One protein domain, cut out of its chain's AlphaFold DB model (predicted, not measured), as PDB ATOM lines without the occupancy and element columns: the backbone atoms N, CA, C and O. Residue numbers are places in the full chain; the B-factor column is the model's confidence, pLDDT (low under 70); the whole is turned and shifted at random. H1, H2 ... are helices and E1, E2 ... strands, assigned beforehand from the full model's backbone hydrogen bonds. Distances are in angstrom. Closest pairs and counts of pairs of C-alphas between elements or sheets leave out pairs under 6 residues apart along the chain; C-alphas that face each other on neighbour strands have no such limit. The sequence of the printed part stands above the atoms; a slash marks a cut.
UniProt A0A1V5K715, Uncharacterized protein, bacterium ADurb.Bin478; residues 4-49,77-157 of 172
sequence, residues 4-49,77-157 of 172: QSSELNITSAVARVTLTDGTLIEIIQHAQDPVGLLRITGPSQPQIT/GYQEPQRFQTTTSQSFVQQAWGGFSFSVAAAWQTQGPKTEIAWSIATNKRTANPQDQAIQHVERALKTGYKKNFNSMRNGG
ATOM      1  N   GLN A   4     327.876   7.172  11.640       96.12
ATOM      2  CA  GLN A   4     327.373   8.540  11.754       96.12
ATOM      3  C   GLN A   4     328.461   9.563  11.409       96.12
ATOM      4  O   GLN A   4     328.193  10.518  10.686       96.12
ATOM      5  N   SER A   5     329.687   9.365  11.897       95.69
ATOM      6  CA  SER A   5     330.833  10.230  11.597       95.69
ATOM      7  C   SER A   5     332.149   9.455  11.662       95.69
ATOM      8  O   SER A   5     332.246   8.420  12.324       95.69
ATOM      9  N   SER A   6     333.160   9.956  10.952       95.25
ATOM     10  CA  SER A   6     334.529   9.441  10.955       95.25
ATOM     11  C   SER A   6     335.502  10.611  10.849       95.25
ATOM     12  O   SER A   6     335.323  11.484   9.998       95.25
ATOM     13  N   GLU A   7     336.515  10.640  11.708       95.38
ATOM     14  CA  GLU A   7     337.537  11.687  11.748       95.38
ATOM     15  C   GLU A   7     338.924  11.098  12.031       95.38
ATOM     16  O   GLU A   7     339.067  10.097  12.736       95.38
ATOM     17  N   LEU A   8     339.967  11.750  11.513       93.94
ATOM     18  CA  LEU A   8     341.358  11.474  11.862       93.94
ATOM     19  C   LEU A   8     341.986  12.747  12.424       93.94
ATOM     20  O   LEU A   8     342.147  13.741  11.718       93.94
ATOM     21  N   ASN A   9     342.381  12.712  13.694       88.81
ATOM     22  CA  ASN A   9     343.125  13.805  14.297       88.81
ATOM     23  C   ASN A   9     344.618  13.640  13.986       88.81
ATOM     24  O   ASN A   9     345.284  12.787  14.572       88.81
ATOM     25  N   ILE A  10     345.136  14.472  13.079       85.44
ATOM     26  CA  ILE A  10     346.539  14.433  12.633       85.44
ATOM     27  C   ILE A  10     347.511  14.757  13.777       85.44
ATOM     28  O   ILE A  10     348.574  14.152  13.870       85.44
ATOM     29  N   THR A  11     347.135  15.655  14.690       82.06
ATOM     30  CA  THR A  11     347.979  16.053  15.827       82.06
ATOM     31  C   THR A  11     348.149  14.925  16.841       82.06
ATOM     32  O   THR A  11     349.219  14.778  17.428       82.06
ATOM     33  N   SER A  12     347.102  14.131  17.082       81.94
ATOM     34  CA  SER A  12     347.144  13.026  18.049       81.94
ATOM     35  C   SER A  12     347.319  11.642  17.423       81.94
ATOM     36  O   SER A  12     347.449  10.681  18.176       81.94
ATOM     37  N   ALA A  13     347.284  11.527  16.092       88.00
ATOM     38  CA  ALA A  13     347.251  10.268  15.344       88.00
ATOM     39  C   ALA A  13     346.151   9.295  15.827       88.00
ATOM     40  O   ALA A  13     346.369   8.089  15.934       88.00
ATOM     41  N   VAL A  14     344.967   9.834  16.150       93.00
ATOM     42  CA  VAL A  14     343.799   9.044  16.588       93.00
ATOM     43  C   VAL A  14     342.729   9.123  15.516       93.00
ATOM     44  O   VAL A  14     342.297  10.227  15.175       93.00
ATOM     45  N   ALA A  15     342.269   7.971  15.036       95.62
ATOM     46  CA  ALA A  15     341.041   7.896  14.255       95.62
ATOM     47  C   ALA A  15     339.850   7.668  15.192       95.62
ATOM     48  O   ALA A  15     339.942   6.854  16.116       95.62
ATOM     49  N   ARG A  16     338.740   8.372  14.959       97.12
ATOM     50  CA  ARG A  16     337.477   8.157  15.670       97.12
ATOM     51  C   ARG A  16     336.348   7.886  14.701       97.12
ATOM     52  O   ARG A  16     336.247   8.539  13.669       97.12
ATOM     53  N   VAL A  17     335.481   6.955  15.075       97.38
ATOM     54  CA  VAL A  17     334.246   6.650  14.358       97.38
ATOM     55  C   VAL A  17     333.108   6.622  15.365       97.38
ATOM     56  O   VAL A  17     333.195   5.927  16.376       97.38
ATOM     57  N   THR A  18     332.036   7.354  15.085       97.38
ATOM     58  CA  THR A  18     330.793   7.280  15.859       97.38
ATOM     59  C   THR A  18     329.751   6.535  15.041       97.38
ATOM     60  O   THR A  18     329.543   6.832  13.862       97.38
ATOM     61  N   LEU A  19     329.108   5.546  15.654       96.75
ATOM     62  CA  LEU A  19     327.997   4.807  15.066       96.75
ATOM     63  C   LEU A  19     326.664   5.448  15.457       96.75
ATOM     64  O   LEU A  19     326.563   6.152  16.457       96.75
ATOM     65  N   THR A  20     325.618   5.159  14.684       97.00
ATOM     66  CA  THR A  20     324.270   5.721  14.892       97.00
ATOM     67  C   THR A  20     323.620   5.365  16.235       97.00
ATOM     68  O   THR A  20     322.623   5.978  16.595       97.00
ATOM     69  N   ASP A  21     324.132   4.363  16.952       95.44
ATOM     70  CA  ASP A  21     323.662   3.961  18.287       95.44
ATOM     71  C   ASP A  21     324.433   4.653  19.432       95.44
ATOM     72  O   ASP A  21     324.250   4.311  20.599       95.44
ATOM     73  N   GLY A  22     325.317   5.602  19.108       95.50
ATOM     74  CA  GLY A  22     326.180   6.290  20.069       95.50
ATOM     75  C   GLY A  22     327.476   5.546  20.405       95.50
ATOM     76  O   GLY A  22     328.263   6.048  21.207       95.50
ATOM     77  N   THR A  23     327.741   4.383  19.801       97.44
ATOM     78  CA  THR A  23     329.018   3.682  19.979       97.44
ATOM     79  C   THR A  23     330.166   4.500  19.401       97.44
ATOM     80  O   THR A  23     330.153   4.880  18.229       97.44
ATOM     81  N   LEU A  24     331.194   4.716  20.217       97.50
ATOM     82  CA  LEU A  24     332.445   5.351  19.832       97.50
ATOM     83  C   LEU A  24     333.531   4.293  19.627       97.50
ATOM     84  O   LEU A  24     333.776   3.466  20.506       97.50
ATOM     85  N   ILE A  25     334.212   4.363  18.488       97.56
ATOM     86  CA  ILE A  25     335.400   3.574  18.168       97.56
ATOM     87  C   ILE A  25     336.582   4.532  18.065       97.56
ATOM     88  O   ILE A  25     336.536   5.486  17.293       97.56
ATOM     89  N   GLU A  26     337.646   4.275  18.816       97.31
ATOM     90  CA  GLU A  26     338.895   5.038  18.767       97.31
ATOM     91  C   GLU A  26     340.058   4.114  18.439       97.31
ATOM     92  O   GLU A  26     340.205   3.060  19.058       97.31
ATOM     93  N   ILE A  27     340.886   4.506  17.475       96.69
ATOM     94  CA  ILE A  27     341.948   3.671  16.916       96.69
ATOM     95  C   ILE A  27     343.270   4.428  16.982       96.69
ATOM     96  O   ILE A  27     343.338   5.598  16.594       96.69
ATOM     97  N   ILE A  28     344.318   3.746  17.441       94.44
ATOM     98  CA  ILE A  28     345.695   4.241  17.449       94.44
ATOM     99  C   ILE A  28     346.648   3.203  16.868       94.44
ATOM    100  O   ILE A  28     346.503   2.004  17.104       94.44
ATOM    101  N   GLN A  29     347.663   3.682  16.156       92.69
ATOM    102  CA  GLN A  29     348.811   2.884  15.740       92.69
ATOM    103  C   GLN A  29     350.022   3.339  16.554       92.69
ATOM    104  O   GLN A  29     350.465   4.478  16.408       92.69
ATOM    105  N   HIS A  30     350.547   2.481  17.431       86.88
ATOM    106  CA  HIS A  30     351.659   2.865  18.294       86.88
ATOM    107  C   HIS A  30     352.943   3.028  17.460       86.88
ATOM    108  O   HIS A  30     353.274   2.183  16.631       86.88
ATOM    109  N   ALA A  31     353.655   4.143  17.660       82.75
ATOM    110  CA  ALA A  31     354.807   4.515  16.832       82.75
ATOM    111  C   ALA A  31     356.110   3.786  17.211       82.75
ATOM    112  O   ALA A  31     356.911   3.481  16.335       82.75
ATOM    113  N   GLN A  32     356.343   3.529  18.506       84.88
ATOM    114  CA  GLN A  32     357.541   2.808  18.980       84.88
ATOM    115  C   GLN A  32     357.295   1.311  19.206       84.88
ATOM    116  O   GLN A  32     358.091   0.483  18.777       84.88
ATOM    117  N   ASP A  33     356.185   0.959  19.849       86.75
ATOM    118  CA  ASP A  33     355.780  -0.429  20.022       86.75
ATOM    119  C   ASP A  33     355.062  -0.958  18.771       86.75
ATOM    120  O   ASP A  33     354.189  -0.273  18.239       86.75
ATOM    121  N   PRO A  34     355.359  -2.188  18.316       93.50
ATOM    122  CA  PRO A  34     354.756  -2.803  17.128       93.50
ATOM    123  C   PRO A  34     353.332  -3.312  17.407       93.50
ATOM    124  O   PRO A  34     353.029  -4.492  17.242       93.50
ATOM    125  N   VAL A  35     352.456  -2.423  17.869       96.38
ATOM    126  CA  VAL A  35     351.079  -2.735  18.246       96.38
ATOM    127  C   VAL A  35     350.141  -1.616  17.812       96.38
ATOM    128  O   VAL A  35     350.457  -0.432  17.917       96.38
ATOM    129  N   GLY A  36     348.969  -1.982  17.320       96.69
ATOM    130  CA  GLY A  36     347.849  -1.062  17.207       96.69
ATOM    131  C   GLY A  36     346.791  -1.388  18.249       96.69
ATOM    132  O   GLY A  36     346.674  -2.535  18.687       96.69
ATOM    133  N   LEU A  37     346.056  -0.371  18.690       97.31
ATOM    134  CA  LEU A  37     344.976  -0.534  19.655       97.31
ATOM    135  C   LEU A  37     343.696   0.118  19.159       97.31
ATOM    136  O   LEU A  37     343.708   1.182  18.539       97.31
ATOM    137  N   LEU A  38     342.581  -0.512  19.502       96.56
ATOM    138  CA  LEU A  38     341.242  -0.018  19.254       96.56
ATOM    139  C   LEU A  38     340.441  -0.089  20.554       96.56
ATOM    140  O   LEU A  38     340.505  -1.073  21.291       96.56
ATOM    141  N   ARG A  39     339.691   0.969  20.849       97.44
ATOM    142  CA  ARG A  39     338.736   1.024  21.955       97.44
ATOM    143  C   ARG A  39     337.336   1.242  21.403       97.44
ATOM    144  O   ARG A  39     337.115   2.204  20.682       97.44
ATOM    145  N   ILE A  40     336.407   0.382  21.796       97.50
ATOM    146  CA  ILE A  40     334.969   0.531  21.560       97.50
ATOM    147  C   ILE A  40     334.330   0.929  22.884       97.50
ATOM    148  O   ILE A  40     334.665   0.369  23.929       97.50
ATOM    149  N   THR A  41     333.457   1.927  22.876       97.62
ATOM    150  CA  THR A  41     332.685   2.345  24.051       97.62
ATOM    151  C   THR A  41     331.256   2.651  23.630       97.62
ATOM    152  O   THR A  41     331.046   3.531  22.800       97.62
ATOM    153  N   GLY A  42     330.283   1.932  24.187       96.06
ATOM    154  CA  GLY A  42     328.871   2.115  23.855       96.06
ATOM    155  C   GLY A  42     328.040   0.837  23.986       96.06
ATOM    156  O   GLY A  42     328.511  -0.147  24.559       96.06
ATOM    157  N   PRO A  43     326.796   0.849  23.482       93.44
ATOM    158  CA  PRO A  43     325.891  -0.297  23.563       93.44
ATOM    159  C   PRO A  43     326.271  -1.446  22.616       93.44
ATOM    160  O   PRO A  43     325.905  -2.592  22.878       93.44
ATOM    161  N   SER A  44     327.018  -1.183  21.540       90.25
ATOM    162  CA  SER A  44     327.486  -2.228  20.626       90.25
ATOM    163  C   SER A  44     328.549  -3.131  21.255       90.25
ATOM    164  O   SER A  44     329.615  -2.668  21.659       90.25
ATOM    165  N   GLN A  45     328.309  -4.444  21.215       87.44
ATOM    166  CA  GLN A  45     329.286  -5.478  21.568       87.44
ATOM    167  C   GLN A  45     329.570  -6.355  20.339       87.44
ATOM    168  O   GLN A  45     328.885  -7.354  20.124       87.44
ATOM    169  N   PRO A  46     330.520  -5.964  19.471       88.00
ATOM    170  CA  PRO A  46     330.762  -6.697  18.238       88.00
ATOM    171  C   PRO A  46     331.478  -8.021  18.502       88.00
ATOM    172  O   PRO A  46     332.335  -8.127  19.381       88.00
ATOM    173  N   GLN A  47     331.186  -9.008  17.659       90.44
ATOM    174  CA  GLN A  47     332.055 -10.165  17.504       90.44
ATOM    175  C   GLN A  47     333.337  -9.734  16.784       90.44
ATOM    176  O   GLN A  47     333.290  -9.043  15.765       90.44
ATOM    177  N   ILE A  48     334.480 -10.159  17.314       92.44
ATOM    178  CA  ILE A  48     335.795  -9.839  16.762       92.44
ATOM    179  C   ILE A  48     336.306 -11.056  16.000       92.44
ATOM    180  O   ILE A  48     336.356 -12.158  16.544       92.44
ATOM    181  N   THR A  49     336.693 -10.832  14.743       92.94
ATOM    182  CA  THR A  49     337.238 -11.868  13.865       92.94
ATOM    183  C   THR A  49     338.459 -11.334  13.123       92.94
ATOM    184  O   THR A  49     338.386 -10.324  12.425       92.94
ATOM    185  N   GLY A  77     350.043 -19.839  -4.880       61.72
ATOM    186  CA  GLY A  77     350.291 -21.218  -4.446       61.72
ATOM    187  C   GLY A  77     350.919 -21.343  -3.054       61.72
ATOM    188  O   GLY A  77     351.460 -22.396  -2.724       61.72
ATOM    189  N   TYR A  78     350.881 -20.281  -2.243       70.56
ATOM    190  CA  TYR A  78     351.355 -20.338  -0.863       70.56
ATOM    191  C   TYR A  78     350.509 -21.297  -0.034       70.56
ATOM    192  O   TYR A  78     349.336 -21.519  -0.321       70.56
ATOM    193  N   GLN A  79     351.114 -21.849   1.014       75.38
ATOM    194  CA  GLN A  79     350.381 -22.664   1.971       75.38
ATOM    195  C   GLN A  79     349.302 -21.834   2.666       75.38
ATOM    196  O   GLN A  79     349.499 -20.643   2.928       75.38
ATOM    197  N   GLU A  80     348.189 -22.492   2.988       81.19
ATOM    198  CA  GLU A  80     347.126 -21.878   3.769       81.19
ATOM    199  C   GLU A  80     347.657 -21.386   5.126       81.19
ATOM    200  O   GLU A  80     348.531 -22.024   5.726       81.19
ATOM    201  N   PRO A  81     347.133 -20.261   5.638       87.19
ATOM    202  CA  PRO A  81     347.537 -19.745   6.934       87.19
ATOM    203  C   PRO A  81     347.165 -20.724   8.050       87.19
ATOM    204  O   PRO A  81     346.006 -21.130   8.182       87.19
ATOM    205  N   GLN A  82     348.122 -21.027   8.923       91.38
ATOM    206  CA  GLN A  82     347.854 -21.780  10.144       91.38
ATOM    207  C   GLN A  82     347.193 -20.849  11.161       91.38
ATOM    208  O   GLN A  82     347.805 -19.867  11.579       91.38
ATOM    209  N   ARG A  83     345.943 -21.130  11.543       93.31
ATOM    210  CA  ARG A  83     345.133 -20.281  12.434       93.31
ATOM    211  C   ARG A  83     345.080 -20.845  13.851       93.31
ATOM    212  O   ARG A  83     345.023 -22.054  14.044       93.31
ATOM    213  N   PHE A  84     345.024 -19.949  14.828       95.31
ATOM    214  CA  PHE A  84     344.922 -20.263  16.248       95.31
ATOM    215  C   PHE A  84     343.898 -19.339  16.892       95.31
ATOM    216  O   PHE A  84     343.838 -18.150  16.569       95.31
ATOM    217  N   GLN A  85     343.109 -19.867  17.820       95.44
ATOM    218  CA  GLN A  85     342.056 -19.112  18.481       95.44
ATOM    219  C   GLN A  85     341.908 -19.539  19.941       95.44
ATOM    220  O   GLN A  85     342.000 -20.719  20.268       95.44
ATOM    221  N   THR A  86     341.625 -18.560  20.792       94.50
ATOM    222  CA  THR A  86     341.116 -18.736  22.153       94.50
ATOM    223  C   THR A  86     339.771 -18.008  22.289       94.50
ATOM    224  O   THR A  86     339.224 -17.487  21.315       94.50
ATOM    225  N   THR A  87     339.223 -17.932  23.503       93.69
ATOM    226  CA  THR A  87     338.014 -17.140  23.785       93.69
ATOM    227  C   THR A  87     338.206 -15.642  23.518       93.69
ATOM    228  O   THR A  87     337.248 -14.954  23.167       93.69
ATOM    229  N   THR A  88     339.424 -15.123  23.684       95.88
ATOM    230  CA  THR A  88     339.715 -13.678  23.674       95.88
ATOM    231  C   THR A  88     340.878 -13.292  22.765       95.88
ATOM    232  O   THR A  88     341.370 -12.163  22.821       95.88
ATOM    233  N   SER A  89     341.339 -14.211  21.917       97.00
ATOM    234  CA  SER A  89     342.399 -13.940  20.953       97.00
ATOM    235  C   SER A  89     342.299 -14.815  19.714       97.00
ATOM    236  O   SER A  89     341.790 -15.936  19.746       97.00
ATOM    237  N   GLN A  90     342.825 -14.296  18.612       98.00
ATOM    238  CA  GLN A  90     343.042 -15.016  17.367       98.00
ATOM    239  C   GLN A  90     344.420 -14.659  16.824       98.00
ATOM    240  O   GLN A  90     344.877 -13.522  16.936       98.00
ATOM    241  N   SER A  91     345.089 -15.624  16.213       97.44
ATOM    242  CA  SER A  91     346.316 -15.377  15.465       97.44
ATOM    243  C   SER A  91     346.401 -16.294  14.259       97.44
ATOM    244  O   SER A  91     345.705 -17.308  14.177       97.44
ATOM    245  N   PHE A  92     347.250 -15.943  13.308       95.25
ATOM    246  CA  PHE A  92     347.638 -16.862  12.253       95.25
ATOM    247  C   PHE A  92     349.108 -16.702  11.894       95.25
ATOM    248  O   PHE A  92     349.698 -15.649  12.140       95.25
ATOM    249  N   VAL A  93     349.685 -17.742  11.300       94.69
ATOM    250  CA  VAL A  93     351.023 -17.738  10.704       94.69
ATOM    251  C   VAL A  93     350.886 -17.974   9.207       94.69
ATOM    252  O   VAL A  93     350.198 -18.902   8.785       94.69
ATOM    253  N   GLN A  94     351.550 -17.140   8.412       91.06
ATOM    254  CA  GLN A  94     351.591 -17.252   6.959       91.06
ATOM    255  C   GLN A  94     353.032 -17.450   6.494       91.06
ATOM    256  O   GLN A  94     353.900 -16.613   6.759       91.06
ATOM    257  N   GLN A  95     353.268 -18.543   5.768       88.56
ATOM    258  CA  GLN A  95     354.502 -18.760   5.015       88.56
ATOM    259  C   GLN A  95     354.432 -18.014   3.681       88.56
ATOM    260  O   GLN A  95     353.392 -17.969   3.022       88.56
ATOM    261  N   ALA A  96     355.548 -17.428   3.283       82.25
ATOM    262  CA  ALA A  96     355.706 -16.645   2.072       82.25
ATOM    263  C   ALA A  96     357.002 -17.050   1.353       82.25
ATOM    264  O   ALA A  96     357.720 -17.963   1.764       82.25
ATOM    265  N   TRP A  97     357.293 -16.392   0.233       80.94
ATOM    266  CA  TRP A  97     358.433 -16.749  -0.605       80.94
ATOM    267  C   TRP A  97     359.784 -16.616   0.117       80.94
ATOM    268  O   TRP A  97     359.988 -15.725   0.944       80.94
ATOM    269  N   GLY A  98     360.724 -17.497  -0.233       81.88
ATOM    270  CA  GLY A  98     362.105 -17.438   0.252       81.88
ATOM    271  C   GLY A  98     362.259 -17.774   1.737       81.88
ATOM    272  O   GLY A  98     363.156 -17.245   2.388       81.88
ATOM    273  N   GLY A  99     361.360 -18.597   2.291       84.62
ATOM    274  CA  GLY A  99     361.364 -18.951   3.714       84.62
ATOM    275  C   GLY A  99     360.954 -17.799   4.635       84.62
ATOM    276  O   GLY A  99     361.146 -17.884   5.845       84.62
ATOM    277  N   PHE A 100     360.413 -16.706   4.089       88.81
ATOM    278  CA  PHE A 100     359.829 -15.630   4.879       88.81
ATOM    279  C   PHE A 100     358.525 -16.103   5.521       88.81
ATOM    280  O   PHE A 100     357.703 -16.742   4.871       88.81
ATOM    281  N   SER A 101     358.299 -15.737   6.777       91.75
ATOM    282  CA  SER A 101     357.016 -15.955   7.431       91.75
ATOM    283  C   SER A 101     356.665 -14.807   8.361       91.75
ATOM    284  O   SER A 101     357.529 -14.087   8.881       91.75
ATOM    285  N   PHE A 102     355.368 -14.620   8.564       93.75
ATOM    286  CA  PHE A 102     354.850 -13.623   9.482       93.75
ATOM    287  C   PHE A 102     353.669 -14.165  10.268       93.75
ATOM    288  O   PHE A 102     352.992 -15.100   9.842       93.75
ATOM    289  N   SER A 103     353.425 -13.550  11.419       96.50
ATOM    290  CA  SER A 103     352.234 -13.789  12.212       96.50
ATOM    291  C   SER A 103     351.493 -12.491  12.465       96.50
ATOM    292  O   SER A 103     352.112 -11.451  12.703       96.50
ATOM    293  N   VAL A 104     350.169 -12.575  12.414       97.00
ATOM    294  CA  VAL A 104     349.265 -11.524  12.872       97.00
ATOM    295  C   VAL A 104     348.517 -12.070  14.074       97.00
ATOM    296  O   VAL A 104     347.961 -13.164  14.002       97.00
ATOM    297  N   ALA A 105     348.499 -11.309  15.161       98.25
ATOM    298  CA  ALA A 105     347.726 -11.621  16.352       98.25
ATOM    299  C   ALA A 105     346.769 -10.471  16.660       98.25
ATOM    300  O   ALA A 105     347.125  -9.303  16.500       98.25
ATOM    301  N   ALA A 106     345.578 -10.817  17.127       98.12
ATOM    302  CA  ALA A 106     344.602  -9.912  17.702       98.12
ATOM    303  C   ALA A 106     344.118 -10.494  19.032       98.12
ATOM    304  O   ALA A 106     343.822 -11.684  19.124       98.12
ATOM    305  N   ALA A 107     344.023  -9.660  20.059       98.19
ATOM    306  CA  ALA A 107     343.447 -10.034  21.344       98.19
ATOM    307  C   ALA A 107     342.521  -8.927  21.835       98.19
ATOM    308  O   ALA A 107     342.683  -7.762  21.456       98.19
ATOM    309  N   TRP A 108     341.560  -9.278  22.683       98.19
ATOM    310  CA  TRP A 108     340.592  -8.324  23.204       98.19
ATOM    311  C   TRP A 108     340.165  -8.620  24.637       98.19
ATOM    312  O   TRP A 108     340.207  -9.751  25.111       98.19
ATOM    313  N   GLN A 109     339.718  -7.575  25.325       96.81
ATOM    314  CA  GLN A 109     339.086  -7.665  26.636       96.81
ATOM    315  C   GLN A 109     337.850  -6.767  26.673       96.81
ATOM    316  O   GLN A 109     337.896  -5.621  26.218       96.81
ATOM    317  N   THR A 110     336.762  -7.276  27.246       95.50
ATOM    318  CA  THR A 110     335.492  -6.552  27.377       95.50
ATOM    319  C   THR A 110     335.158  -6.378  28.851       95.50
ATOM    320  O   THR A 110     335.199  -7.337  29.619       95.50
ATOM    321  N   GLN A 111     334.841  -5.149  29.256       93.69
ATOM    322  CA  GLN A 111     334.440  -4.792  30.618       93.69
ATOM    323  C   GLN A 111     333.272  -3.804  30.549       93.69
ATOM    324  O   GLN A 111     333.451  -2.629  30.217       93.69
ATOM    325  N   GLY A 112     332.061  -4.283  30.843       92.94
ATOM    326  CA  GLY A 112     330.838  -3.488  30.713       92.94
ATOM    327  C   GLY A 112     330.640  -2.984  29.272       92.94
ATOM    328  O   GLY A 112     330.726  -3.786  28.346       92.94
ATOM    329  N   PRO A 113     330.413  -1.675  29.047       94.56
ATOM    330  CA  PRO A 113     330.187  -1.112  27.712       94.56
ATOM    331  C   PRO A 113     331.485  -0.857  26.929       94.56
ATOM    332  O   PRO A 113     331.474  -0.126  25.939       94.56
ATOM    333  N   LYS A 114     332.631  -1.358  27.407       96.25
ATOM    334  CA  LYS A 114     333.944  -1.049  26.851       96.25
ATOM    335  C   LYS A 114     334.656  -2.312  26.391       96.25
ATOM    336  O   LYS A 114     334.895  -3.212  27.193       96.25
ATOM    337  N   THR A 115     335.113  -2.299  25.145       97.44
ATOM    338  CA  THR A 115     335.982  -3.334  24.578       97.44
ATOM    339  C   THR A 115     337.303  -2.707  24.162       97.44
ATOM    340  O   THR A 115     337.317  -1.709  23.443       97.44
ATOM    341  N   GLU A 116     338.421  -3.263  24.618       97.69
ATOM    342  CA  GLU A 116     339.750  -2.928  24.102       97.69
ATOM    343  C   GLU A 116     340.262  -4.084  23.254       97.69
ATOM    344  O   GLU A 116     340.164  -5.241  23.654       97.69
ATOM    345  N   ILE A 117     340.815  -3.752  22.095       98.06
ATOM    346  CA  ILE A 117     341.393  -4.684  21.137       98.06
ATOM    347  C   ILE A 117     342.825  -4.230  20.875       98.06
ATOM    348  O   ILE A 117     343.077  -3.034  20.716       98.06
ATOM    349  N   ALA A 118     343.757  -5.170  20.812       98.12
ATOM    350  CA  ALA A 118     345.116  -4.932  20.352       98.12
ATOM    351  C   ALA A 118     345.428  -5.862  19.180       98.12
ATOM    352  O   ALA A 118     345.006  -7.019  19.190       98.12
ATOM    353  N   TRP A 119     346.183  -5.374  18.197       98.31
ATOM    354  CA  TRP A 119     346.727  -6.198  17.118       98.31
ATOM    355  C   TRP A 119     348.223  -5.959  16.932       98.31
ATOM    356  O   TRP A 119     348.719  -4.850  17.127       98.31
ATOM    357  N   SER A 120     348.945  -7.000  16.532       97.94
ATOM    358  CA  SER A 120     350.383  -6.948  16.266       97.94
ATOM    359  C   SER A 120     350.731  -7.814  15.066       97.94
ATOM    360  O   SER A 120     350.091  -8.836  14.812       97.94
ATOM    361  N   ILE A 121     351.797  -7.424  14.369       96.50
ATOM    362  CA  ILE A 121     352.411  -8.201  13.297       96.50
ATOM    363  C   ILE A 121     353.872  -8.450  13.668       96.50
ATOM    364  O   ILE A 121     354.589  -7.524  14.048       96.50
ATOM    365  N   ALA A 122     354.324  -9.692  13.546       96.75
ATOM    366  CA  ALA A 122     355.724 -10.065  13.724       96.75
ATOM    367  C   ALA A 122     356.197 -10.932  12.555       96.75
ATOM    368  O   ALA A 122     355.396 -11.542  11.853       96.75
ATOM    369  N   THR A 123     357.510 -10.972  12.326       95.38
ATOM    370  CA  THR A 123     358.105 -11.676  11.180       95.38
ATOM    371  C   THR A 123     359.321 -12.480  11.600       95.38
ATOM    372  O   THR A 123     360.018 -12.091  12.543       95.38
ATOM    373  N   ASN A 124     359.625 -13.546  10.861       94.25
ATOM    374  CA  ASN A 124     360.769 -14.404  11.166       94.25
ATOM    375  C   ASN A 124     362.138 -13.745  10.927       94.25
ATOM    376  O   ASN A 124     363.165 -14.262  11.350       94.25
ATOM    377  N   LYS A 125     362.165 -12.556  10.312       92.12
ATOM    378  CA  LYS A 125     363.373 -11.722  10.205       92.12
ATOM    379  C   LYS A 125     363.773 -11.056  11.524       92.12
ATOM    380  O   LYS A 125     364.901 -10.593  11.646       92.12
ATOM    381  N   ARG A 126     362.843 -10.932  12.479       88.69
ATOM    382  CA  ARG A 126     363.069 -10.254  13.771       88.69
ATOM    383  C   ARG A 126     363.012 -11.196  14.973       88.69
ATOM    384  O   ARG A 126     363.427 -10.801  16.053       88.69
ATOM    385  N   THR A 127     362.475 -12.401  14.807       92.00
ATOM    386  CA  THR A 127     362.308 -13.393  15.877       92.00
ATOM    387  C   THR A 127     362.263 -14.800  15.286       92.00
ATOM    388  O   THR A 127     361.778 -14.977  14.174       92.00
ATOM    389  N   ALA A 128     362.727 -15.804  16.028       91.69
ATOM    390  CA  ALA A 128     362.606 -17.204  15.620       91.69
ATOM    391  C   ALA A 128     361.150 -17.705  15.664       91.69
ATOM    392  O   ALA A 128     360.780 -18.562  14.864       91.69
ATOM    393  N   ASN A 129     360.318 -17.142  16.551       94.31
ATOM    394  CA  ASN A 129     358.895 -17.465  16.647       94.31
ATOM    395  C   ASN A 129     358.030 -16.198  16.478       94.31
ATOM    396  O   ASN A 129     357.772 -15.476  17.446       94.31
ATOM    397  N   PRO A 130     357.582 -15.895  15.242       95.31
ATOM    398  CA  PRO A 130     356.723 -14.745  14.965       95.31
ATOM    399  C   PRO A 130     355.387 -14.789  15.703       95.31
ATOM    400  O   PRO A 130     354.876 -13.739  16.087       95.31
ATOM    401  N   GLN A 131     354.820 -15.979  15.904       96.19
ATOM    402  CA  GLN A 131     353.529 -16.125  16.568       96.19
ATOM    403  C   GLN A 131     353.614 -15.703  18.030       96.19
ATOM    404  O   GLN A 131     352.880 -14.804  18.445       96.19
ATOM    405  N   ASP A 132     354.548 -16.292  18.778       96.50
ATOM    406  CA  ASP A 132     354.728 -15.982  20.198       96.50
ATOM    407  C   ASP A 132     354.991 -14.490  20.395       96.50
ATOM    408  O   ASP A 132     354.390 -13.858  21.262       96.50
ATOM    409  N   GLN A 133     355.819 -13.890  19.535       97.56
ATOM    410  CA  GLN A 133     356.122 -12.464  19.618       97.56
ATOM    411  C   GLN A 133     354.882 -11.588  19.381       97.56
ATOM    412  O   GLN A 133     354.659 -10.616  20.108       97.56
ATOM    413  N   ALA A 134     354.067 -11.908  18.369       97.56
ATOM    414  CA  ALA A 134     352.848 -11.155  18.085       97.56
ATOM    415  C   ALA A 134     351.829 -11.276  19.231       97.56
ATOM    416  O   ALA A 134     351.224 -10.268  19.608       97.56
ATOM    417  N   ILE A 135     351.685 -12.469  19.816       97.69
ATOM    418  CA  ILE A 135     350.825 -12.721  20.982       97.69
ATOM    419  C   ILE A 135     351.317 -11.919  22.197       97.69
ATOM    420  O   ILE A 135     350.550 -11.156  22.784       97.69
ATOM    421  N   GLN A 136     352.612 -11.982  22.512       97.38
ATOM    422  CA  GLN A 136     353.198 -11.229  23.625       97.38
ATOM    423  C   GLN A 136     352.993  -9.716  23.481       97.38
ATOM    424  O   GLN A 136     352.737  -9.022  24.468       97.38
ATOM    425  N   HIS A 137     353.089  -9.174  22.262       97.75
ATOM    426  CA  HIS A 137     352.828  -7.757  22.020       97.75
ATOM    427  C   HIS A 137     351.382  -7.366  22.342       97.75
ATOM    428  O   HIS A 137     351.177  -6.368  23.038       97.75
ATOM    429  N   VAL A 138     350.391  -8.133  21.870       98.25
ATOM    430  CA  VAL A 138     348.977  -7.805  22.117       98.25
ATOM    431  C   VAL A 138     348.601  -7.992  23.585       98.25
ATOM    432  O   VAL A 138     347.934  -7.127  24.151       98.25
ATOM    433  N   GLU A 139     349.103  -9.035  24.248       97.50
ATOM    434  CA  GLU A 139     348.865  -9.273  25.678       97.50
ATOM    435  C   GLU A 139     349.465  -8.164  26.548       97.50
ATOM    436  O   GLU A 139     348.790  -7.600  27.418       97.50
ATOM    437  N   ARG A 140     350.718  -7.779  26.279       97.19
ATOM    438  CA  ARG A 140     351.383  -6.666  26.970       97.19
ATOM    439  C   ARG A 140     350.636  -5.351  26.758       97.19
ATOM    440  O   ARG A 140     350.487  -4.572  27.706       97.19
ATOM    441  N   ALA A 141     350.165  -5.096  25.539       97.12
ATOM    442  CA  ALA A 141     349.429  -3.882  25.221       97.12
ATOM    443  C   ALA A 141     348.081  -3.825  25.953       97.12
ATOM    444  O   ALA A 141     347.776  -2.792  26.549       97.12
ATOM    445  N   LEU A 142     347.325  -4.926  26.002       97.19
ATOM    446  CA  LEU A 142     346.062  -5.002  26.749       97.19
ATOM    447  C   LEU A 142     346.265  -4.895  28.265       97.19
ATOM    448  O   LEU A 142     345.509  -4.183  28.928       97.19
ATOM    449  N   LYS A 143     347.320  -5.516  28.809       97.06
ATOM    450  CA  LYS A 143     347.703  -5.370  30.226       97.06
ATOM    451  C   LYS A 143     348.063  -3.922  30.575       97.06
ATOM    452  O   LYS A 143     347.753  -3.441  31.663       97.06
ATOM    453  N   THR A 144     348.712  -3.219  29.650       96.12
ATOM    454  CA  THR A 144     349.029  -1.788  29.786       96.12
ATOM    455  C   THR A 144     347.767  -0.925  29.651       96.12
ATOM    456  O   THR A 144     347.612   0.071  30.364       96.12
ATOM    457  N   GLY A 145     346.844  -1.331  28.780       95.56
ATOM    458  CA  GLY A 145     345.558  -0.692  28.525       95.56
ATOM    459  C   GLY A 145     345.648   0.498  27.568       95.56
ATOM    460  O   GLY A 145     346.687   1.162  27.446       95.56
ATOM    461  N   TYR A 146     344.537   0.812  26.899       94.69
ATOM    462  CA  TYR A 146     344.497   1.832  25.836       94.69
ATOM    463  C   TYR A 146     345.062   3.194  26.270       94.69
ATOM    464  O   TYR A 146     345.897   3.778  25.585       94.69
ATOM    465  N   LYS A 147     344.636   3.710  27.435       92.50
ATOM    466  CA  LYS A 147     345.008   5.065  27.892       92.50
ATOM    467  C   LYS A 147     346.520   5.224  28.093       92.50
ATOM    468  O   LYS A 147     347.072   6.260  27.733       92.50
ATOM    469  N   LYS A 148     347.185   4.219  28.671       92.38
ATOM    470  CA  LYS A 148     348.631   4.276  28.929       92.38
ATOM    471  C   LYS A 148     349.429   4.148  27.631       92.38
ATOM    472  O   LYS A 148     350.339   4.947  27.426       92.38
ATOM    473  N   ASN A 149     349.037   3.236  26.736       91.69
ATOM    474  CA  ASN A 149     349.637   3.124  25.401       91.69
ATOM    475  C   ASN A 149     349.490   4.430  24.605       91.69
ATOM    476  O   ASN A 149     350.464   4.923  24.045       91.69
ATOM    477  N   PHE A 150     348.305   5.045  24.626       89.38
ATOM    478  CA  PHE A 150     348.064   6.327  23.963       89.38
ATOM    479  C   PHE A 150     348.971   7.450  24.493       89.38
ATOM    480  O   PHE A 150     349.585   8.187  23.719       89.38
ATOM    481  N   ASN A 151     349.099   7.567  25.818       89.12
ATOM    482  CA  ASN A 151     349.969   8.571  26.429       89.12
ATOM    483  C   ASN A 151     351.451   8.332  26.101       89.12
ATOM    484  O   ASN A 151     352.171   9.295  25.839       89.12
ATOM    485  N   SER A 152     351.893   7.070  26.097       85.25
ATOM    486  CA  SER A 152     353.259   6.684  25.724       85.25
ATOM    487  C   SER A 152     353.577   7.095  24.284       85.25
ATOM    488  O   SER A 152     354.522   7.846  24.048       85.25
ATOM    489  N   MET A 153     352.706   6.723  23.339       82.44
ATOM    490  CA  MET A 153     352.813   7.093  21.927       82.44
ATOM    491  C   MET A 153     352.929   8.612  21.735       82.44
ATOM    492  O   MET A 153     353.810   9.080  21.013       82.44
ATOM    493  N   ARG A 154     352.086   9.396  22.421       78.31
ATOM    494  CA  ARG A 154     352.106  10.865  22.337       78.31
ATOM    495  C   ARG A 154     353.397  11.470  22.895       78.31
ATOM    496  O   ARG A 154     353.888  12.462  22.364       78.31
ATOM    497  N   ASN A 155     353.934  10.900  23.971       72.19
ATOM    498  CA  ASN A 155     355.136  11.419  24.620       72.19
ATOM    499  C   ASN A 155     356.412  11.061  23.849       72.19
ATOM    500  O   ASN A 155     357.301  11.903  23.753       72.19
ATOM    501  N   GLY A 156     356.485   9.866  23.258       58.69
ATOM    502  CA  GLY A 156     357.610   9.472  22.403       58.69
ATOM    503  C   GLY A 156     357.553  10.056  20.982       58.69
ATOM    504  O   GLY A 156     358.527   9.955  20.247       58.69
ATOM    505  N   GLY A 157     356.427  10.664  20.590       49.94
ATOM    506  CA  GLY A 157     356.262  11.404  19.332       49.94
ATOM    507  C   GLY A 157     356.604  12.897  19.416       49.94
ATOM    508  O   GLY A 157     356.471  13.601  18.417       49.94
TER     509      GLY A 157
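This is residues 4 to 49 and 77 to 157 of the 172 residues of an uncharacterized protein of bacterium ADurb.Bin478 (UniProt A0A1V5K715). One broad, twisted and curled sheet of eight strands has two helices over the same face; H1 lies along the long strands E7 and E8, and H2 lies over E3 and E4, turned about perpendicular to H1. The sheet joins two four-strand meanders, runs in which each strand is the antiparallel neighbour of the one before: E1 to E4 and E5 to E8, side by side where E4 meets E8. The printed part has 127 residues, with E1 to E8 followed by H1 and H2 along the chain; the sheet's order is E1, E2, E3, E4, E8, E7, E6, E5, all antiparallel. The class is mixed, helices and strands, in two layers, helices on one face of a sheet. The whole is compact, with a radius of gyration of the C-alphas of 15.8 A and spans of 46 by 32 by 27 A.

E1, residues 4 to 9, begins with C-alpha 4 at (327.373, 8.540, 11.754). E2 is residues 14 to 19, E3 24 to 29 and E4 36 to 41. After the cut come E5, residues 82 to 85, and E6, residues 89 to 95, 20.6 A long. E7, residues 101 to 111, is 34.2 A long and begins at (357.016, -15.955, 7.431); E8, residues 114 to 123, is 30.7 A long. H1, residues 130 to 144, measures 21.1 A. H2, residues 146 to 156, measures 15.6 A and ends with C-alpha 156 at (357.610, 9.472, 22.403).

E1 and E5 are the edge strands and are apart. The hairpin E1 and E2 has N 7 and O 16 at 2.9 A, within hydrogen-bond range. The two meanders are neighbours through E4 and E8, antiparallel at 166 degrees, with N 38 and O 117 at 2.8 A. In the hairpin E7 and E8, N 107 and O 118 are 2.9 A apart. H1 is on the sheet at a height of 7.1 A, over E8 and E7, and runs along the strands, at 25 degrees to E7 on the local plane; its closest C-alphas to E8 are those of Pro 130 and Ala 122, 4.9 A. H2 is on the sheet at a height of 10.1 A, over E3 and E4, slantwise to the strands, at 41 degrees to E3 on the local plane; its closest C-alphas to E4 are those of Tyr 146 and Leu 37, 6.6 A. H1 and H2 are close but not clearly touching, with the closest C-alphas, those of Ala 141 and Asn 149, 7.0 A apart, and about perpendicular at 80 degrees. In H1 and H2 every O i to N i+4 pair is within hydrogen-bond range.

The two C-alphas farthest apart, those of Asp 21 and Gly 98, are 47.6 A apart. Residues 50 to 76 are not printed, and C-alphas 49 and 77 are 24.4 A apart across this cut. Of the links that are printed whole, none is long. Mean pLDDT of the printed part is 92.1; residues 77, 156 and 157 are under 70.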